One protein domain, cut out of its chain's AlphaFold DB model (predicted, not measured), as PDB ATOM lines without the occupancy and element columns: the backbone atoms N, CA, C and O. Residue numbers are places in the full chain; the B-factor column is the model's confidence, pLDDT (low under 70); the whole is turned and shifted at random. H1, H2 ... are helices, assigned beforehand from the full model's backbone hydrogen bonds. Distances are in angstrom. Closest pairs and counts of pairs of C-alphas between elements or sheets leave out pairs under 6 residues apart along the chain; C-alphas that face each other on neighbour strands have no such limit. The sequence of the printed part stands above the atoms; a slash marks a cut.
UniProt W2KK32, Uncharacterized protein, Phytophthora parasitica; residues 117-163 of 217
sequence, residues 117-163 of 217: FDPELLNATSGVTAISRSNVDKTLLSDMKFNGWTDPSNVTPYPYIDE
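AT A GLANCE: This is residues 117 to 163 of the 217 residues of an uncharacterized protein of Phytophthora parasitica (UniProt W2KK32). This is an extended piece of chain with little regular structure: the short helices H1 and H2 lie apart, joined by a wide loop, residues 125 to 139, as an open hook, and a long tail, residues 148 to 163, runs away from H2, with residues 154 to 163 sticking out. The printed part has 47 residues, of which 14 are in the two named helices, H1 then H2; there is no named strand, and the class is all helix. The whole is extended, with a radius of gyration of the C-alphas of 15.0 A, and flat, spanning 46 by 28 by 14 A.

IN THESE COORDINATES: H2, residues 140 to 147, is the longest helix, 10.2 A from C-alpha 140 at (98.891, 90.090, 138.553) to C-alpha 147 at (107.417, 95.090, 141.017). H1, residues 119 to 124, begins with C-alpha 119 at (95.038, 100.901, 126.274).

HOW THE PARTS SIT: H2 and H1 are apart, with no C-alpha of the one within 8 A of the other. Residues 138 to 151, of which 140 to 147 belong to H2, stand free. In H1 and H2 every O i to N i+4 pair is within hydrogen-bond range.

THE WHOLE: The C-alphas farthest apart, of Ser 134 and Glu 163, are 45.8 A apart. The printed part has no cut. The link from H1 to H2, 15 residues, is long. Mean pLDDT of the printed part is 74.9; it is under 70 at residues 117, 119 to 121 and 123 to 135.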
ATOM      1  N   PHE A 117      92.488 105.342 130.970       69.88
ATOM      2  CA  PHE A 117      93.207 104.107 131.247       69.88
ATOM      3  C   PHE A 117      94.143 103.791 130.079       69.88
ATOM      4  O   PHE A 117      93.771 103.952 128.914       69.88
ATOM      5  N   ASP A 118      95.344 103.312 130.398       70.81
ATOM      6  CA  ASP A 118      96.287 102.820 129.398       70.81
ATOM      7  C   ASP A 118      95.596 101.760 128.510       70.81
ATOM      8  O   ASP A 118      95.019 100.802 129.041       70.81
ATOM      9  N   PRO A 119      95.607 101.901 127.170       67.19
ATOM     10  CA  PRO A 119      95.038 100.901 126.274       67.19
ATOM     11  C   PRO A 119      95.634  99.499 126.468       67.19
ATOM     12  O   PRO A 119      94.927  98.522 126.217       67.19
ATOM     13  N   GLU A 120      96.876  99.363 126.944       69.69
ATOM     14  CA  GLU A 120      97.462  98.060 127.286       69.69
ATOM     15  C   GLU A 120      96.807  97.446 128.532       69.69
ATOM     16  O   GLU A 120      96.475  96.258 128.523       69.69
ATOM     17  N   LEU A 121      96.513  98.257 129.555       69.12
ATOM     18  CA  LEU A 121      95.767  97.842 130.750       69.12
ATOM     19  C   LEU A 121      94.316  97.484 130.408       69.12
ATOM     20  O   LEU A 121      93.791  96.469 130.876       69.12
ATOM     21  N   LEU A 122      93.668  98.291 129.565       71.69
ATOM     22  CA  LEU A 122      92.326  97.998 129.073       71.69
ATOM     23  C   LEU A 122      92.322  96.699 128.275       71.69
ATOM     24  O   LEU A 122      91.471  95.853 128.505       71.69
ATOM     25  N   ASN A 123      93.289  96.477 127.389       66.75
ATOM     26  CA  ASN A 123      93.359  95.242 126.616       66.75
ATOM     27  C   ASN A 123      93.649  94.017 127.506       66.75
ATOM     28  O   ASN A 123      93.017  92.975 127.335       66.75
ATOM     29  N   ALA A 124      94.518  94.159 128.513       66.81
ATOM     30  CA  ALA A 124      94.777  93.122 129.514       66.81
ATOM     31  C   ALA A 124      93.527  92.767 130.341       66.81
ATOM     32  O   ALA A 124      93.392  91.637 130.804       66.81
ATOM     33  N   THR A 125      92.587  93.705 130.484       55.50
ATOM     34  CA  THR A 125      91.310  93.525 131.194       55.50
ATOM     35  C   THR A 125      90.099  93.386 130.260       55.50
ATOM     36  O   THR A 125      88.959  93.391 130.718       55.50
ATOM     37  N   SER A 126      90.324  93.186 128.953       57.50
ATOM     38  CA  SER A 126      89.293  93.076 127.904       57.50
ATOM     39  C   SER A 126      88.414  94.334 127.694       57.50
ATOM     40  O   SER A 126      87.384  94.270 127.016       57.50
ATOM     41  N   GLY A 127      88.833  95.489 128.206       62.91
ATOM     42  CA  GLY A 127      88.183  96.792 128.092       62.91
ATOM     43  C   GLY A 127      87.168  97.063 129.206       62.91
ATOM     44  O   GLY A 127      86.727  96.158 129.911       62.91
ATOM     45  N   VAL A 128      86.744  98.327 129.332       57.59
ATOM     46  CA  VAL A 128      85.772  98.793 130.350       57.59
ATOM     47  C   VAL A 128      84.449  98.009 130.297       57.59
ATOM     48  O   VAL A 128      83.786  97.813 131.311       57.59
ATOM     49  N   THR A 129      84.081  97.486 129.127       54.69
ATOM     50  CA  THR A 129      82.844  96.722 128.905       54.69
ATOM     51  C   THR A 129      82.929  95.243 129.294       54.69
ATOM     52  O   THR A 129      81.937  94.530 129.160       54.69
ATOM     53  N   ALA A 130      84.085  94.752 129.756       51.94
ATOM     54  CA  ALA A 130      84.314  93.329 130.006       51.94
ATOM     55  C   ALA A 130      84.882  93.016 131.398       51.94
ATOM     56  O   ALA A 130      85.481  91.958 131.592       51.94
ATOM     57  N   ILE A 131      84.558  93.823 132.414       51.12
ATOM     58  CA  ILE A 131      84.640  93.388 133.823       51.12
ATOM     59  C   ILE A 131      83.479  92.410 134.120       51.12
ATOM     60  O   ILE A 131      82.748  92.496 135.102       51.12
ATOM     61  N   SER A 132      83.278  91.442 133.226       51.31
ATOM     62  CA  SER A 132      82.589  90.205 133.545       51.31
ATOM     63  C   SER A 132      83.583  89.407 134.372       51.31
ATOM     64  O   SER A 132      84.566  88.899 133.838       51.31
ATOM     65  N   ARG A 133      83.371  89.421 135.693       54.34
ATOM     66  CA  ARG A 133      84.087  88.652 136.724       54.34
ATOM     67  C   ARG A 133      84.927  87.511 136.124       54.34
ATOM     68  O   ARG A 133      84.333  86.549 135.649       54.34
ATOM     69  N   SER A 134      86.263  87.603 136.220       51.66
ATOM     70  CA  SER A 134      87.232  86.482 136.110       51.66
ATOM     71  C   SER A 134      88.233  86.436 134.930       51.66
ATOM     72  O   SER A 134      88.826  85.376 134.738       51.66
ATOM     73  N   ASN A 135      88.525  87.507 134.181       64.12
ATOM     74  CA  ASN A 135      89.648  87.456 133.212       64.12
ATOM     75  C   ASN A 135      90.903  88.243 133.622       64.12
ATOM     76  O   ASN A 135      91.669  88.681 132.771       64.12
ATOM     77  N   VAL A 136      91.120  88.432 134.923       72.44
ATOM     78  CA  VAL A 136      92.370  89.002 135.443       72.44
ATOM     79  C   VAL A 136      93.297  87.852 135.840       72.44
ATOM     80  O   VAL A 136      92.855  86.917 136.513       72.44
ATOM     81  N   ASP A 137      94.564  87.902 135.420       79.88
ATOM     82  CA  ASP A 137      95.556  86.882 135.775       79.88
ATOM     83  C   ASP A 137      95.739  86.805 137.303       79.88
ATOM     84  O   ASP A 137      95.868  87.819 137.993       79.88
ATOM     85  N   LYS A 138      95.776  85.581 137.840       83.56
ATOM     86  CA  LYS A 138      95.957  85.314 139.274       83.56
ATOM     87  C   LYS A 138      97.310  85.800 139.792       83.56
ATOM     88  O   LYS A 138      97.439  86.058 140.988       83.56
ATOM     89  N   THR A 139      98.319  85.909 138.930       86.44
ATOM     90  CA  THR A 139      99.647  86.383 139.322       86.44
ATOM     91  C   THR A 139      99.760  87.898 139.302       86.44
ATOM     92  O   THR A 139     100.711  88.401 139.884       86.44
ATOM     93  N   LEU A 140      98.804  88.633 138.718       84.50
ATOM     94  CA  LEU A 140      98.891  90.090 138.553       84.50
ATOM     95  C   LEU A 140      99.104  90.818 139.888       84.50
ATOM     96  O   LEU A 140     100.006  91.638 140.014       84.50
ATOM     97  N   LEU A 141      98.318  90.478 140.913       85.81
ATOM     98  CA  LEU A 141      98.463  91.083 142.245       85.81
ATOM     99  C   LEU A 141      99.788  90.702 142.919       85.81
ATOM    100  O   LEU A 141     100.365  91.497 143.657       85.81
ATOM    101  N   SER A 142     100.275  89.481 142.669       89.81
ATOM    102  CA  SER A 142     101.569  89.040 143.198       89.81
ATOM    103  C   SER A 142     102.713  89.773 142.508       89.81
ATOM    104  O   SER A 142     103.653  90.188 143.170       89.81
ATOM    105  N   ASP A 143     102.612  89.976 141.200       89.44
ATOM    106  CA  ASP A 143     103.586  90.718 140.413       89.44
ATOM    107  C   ASP A 143     103.655  92.185 140.861       89.44
ATOM    108  O   ASP A 143     104.731  92.660 141.210       89.44
ATOM    109  N   MET A 144     102.506  92.854 141.027       88.25
ATOM    110  CA  MET A 144     102.444  94.224 141.565       88.25
ATOM    111  C   MET A 144     102.998  94.337 142.989       88.25
ATOM    112  O   MET A 144     103.585  95.355 143.344       88.25
ATOM    113  N   LYS A 145     102.865  93.293 143.819       86.81
ATOM    114  CA  LYS A 145     103.479  93.275 145.155       86.81
ATOM    115  C   LYS A 145     105.009  93.357 145.085       86.81
ATOM    116  O   LYS A 145     105.611  93.971 145.963       86.81
ATOM    117  N   PHE A 146     105.632  92.712 144.099       91.81
ATOM    118  CA  PHE A 146     107.094  92.646 143.986       91.81
ATOM    119  C   PHE A 146     107.684  93.725 143.070       91.81
ATOM    120  O   PHE A 146     108.784  94.197 143.345       91.81
ATOM    121  N   ASN A 147     106.958  94.132 142.028       89.62
ATOM    122  CA  ASN A 147     107.417  95.090 141.017       89.62
ATOM    123  C   ASN A 147     106.818  96.495 141.192       89.62
ATOM    124  O   ASN A 147     107.271  97.429 140.537       89.62
ATOM    125  N   GLY A 148     105.839  96.659 142.086       88.25
ATOM    126  CA  GLY A 148     105.139  97.921 142.308       88.25
ATOM    127  C   GLY A 148     104.110  98.247 141.223       88.25
ATOM    128  O   GLY A 148     103.785  97.426 140.364       88.25
ATOM    129  N   TRP A 149     103.580  99.468 141.291       86.69
ATOM    130  CA  TRP A 149     102.758 100.050 140.231       86.69
ATOM    131  C   TRP A 149     103.662 100.675 139.172       86.69
ATOM    132  O   TRP A 149     104.685 101.270 139.507       86.69
ATOM    133  N   THR A 150     103.290 100.555 137.898       82.81
ATOM    134  CA  THR A 150     103.986 101.266 136.821       82.81
ATOM    135  C   THR A 150     103.787 102.769 136.995       82.81
ATOM    136  O   THR A 150     102.661 103.219 137.218       82.81
ATOM    137  N   ASP A 151     104.869 103.541 136.882       85.31
ATOM    138  CA  ASP A 151     104.782 104.997 136.925       85.31
ATOM    139  C   ASP A 151     103.876 105.516 135.794       85.31
ATOM    140  O   ASP A 151     103.931 105.004 134.668       85.31
ATOM    141  N   PRO A 152     103.048 106.541 136.053       82.38
ATOM    142  CA  PRO A 152     102.216 107.131 135.018       82.38
ATOM    143  C   PRO A 152     103.093 107.721 133.907       82.38
ATOM    144  O   PRO A 152     103.996 108.518 134.157       82.38
ATOM    145  N   SER A 153     102.798 107.358 132.659       81.94
ATOM    146  CA  SER A 153     103.537 107.832 131.480       81.94
ATOM    147  C   SER A 153     103.290 109.309 131.160       81.94
ATOM    148  O   SER A 153     104.094 109.937 130.470       81.94
ATOM    149  N   ASN A 154     102.194 109.874 131.670       84.69
ATOM    150  CA  ASN A 154     101.854 111.280 131.532       84.69
ATOM    151  C   ASN A 154     101.449 111.852 132.894       84.69
ATOM    152  O   ASN A 154     100.461 111.426 133.490       84.69
ATOM    153  N   VAL A 155     102.213 112.835 133.360       83.06
ATOM    154  CA  VAL A 155     101.854 113.682 134.492       83.06
ATOM    155  C   VAL A 155     101.717 115.091 133.939       83.06
ATOM    156  O   VAL A 155     102.709 115.700 133.544       83.06
ATOM    157  N   THR A 156     100.492 115.608 133.889       82.44
ATOM    158  CA  THR A 156     100.236 117.015 133.572       82.44
ATOM    159  C   THR A 156     100.179 117.807 134.878       82.44
ATOM    160  O   THR A 156      99.148 117.751 135.558       82.44
ATOM    161  N   PRO A 157     101.252 118.516 135.274       83.44
ATOM    162  CA  PRO A 157     101.178 119.423 136.408       83.44
ATOM    163  C   PRO A 157     100.174 120.536 136.103       83.44
ATOM    164  O   PRO A 157     100.099 121.046 134.981       83.44
ATOM    165  N   TYR A 158      99.368 120.895 137.097       79.69
ATOM    166  CA  TYR A 158      98.493 122.051 136.972       79.69
ATOM    167  C   TYR A 158      99.329 123.337 137.050       79.69
ATOM    168  O   TYR A 158     100.251 123.391 137.862       79.69
ATOM    169  N   PRO A 159      98.987 124.396 136.289       79.62
ATOM    170  CA  PRO A 159      99.772 125.635 136.249       79.62
ATOM    171  C   PRO A 159     100.052 126.257 137.625       79.62
ATOM    172  O   PRO A 159     101.117 126.817 137.842       79.62
ATOM    173  N   TYR A 160      99.122 126.109 138.570       78.00
ATOM    174  CA  TYR A 160      99.230 126.664 139.922       78.00
ATOM    175  C   TYR A 160     100.110 125.837 140.880       78.00
ATOM    176  O   TYR A 160     100.279 126.231 142.030       78.00
ATOM    177  N   ILE A 161     100.627 124.675 140.460       84.12
ATOM    178  CA  ILE A 161     101.508 123.825 141.287       84.12
ATOM    179  C   ILE A 161     102.970 124.278 141.192       84.12
ATOM    180  O   ILE A 161     103.713 124.142 142.161       84.12
ATOM    181  N   ASP A 162     103.373 124.836 140.050       83.81
ATOM    182  CA  ASP A 162     104.748 125.292 139.814       83.81
ATOM    183  C   ASP A 162     104.989 126.735 140.296       83.81
ATOM    184  O   ASP A 162     106.132 127.191 140.390       83.81
ATOM    185  N   GLU A 163     103.917 127.467 140.602       82.44
ATOM    186  CA  GLU A 163     103.988 128.830 141.115       82.44
ATOM    187  C   GLU A 163     104.293 128.834 142.626       82.44
ATOM    188  O   GLU A 163     103.759 128.016 143.381       82.44
TER     189      GLU A 163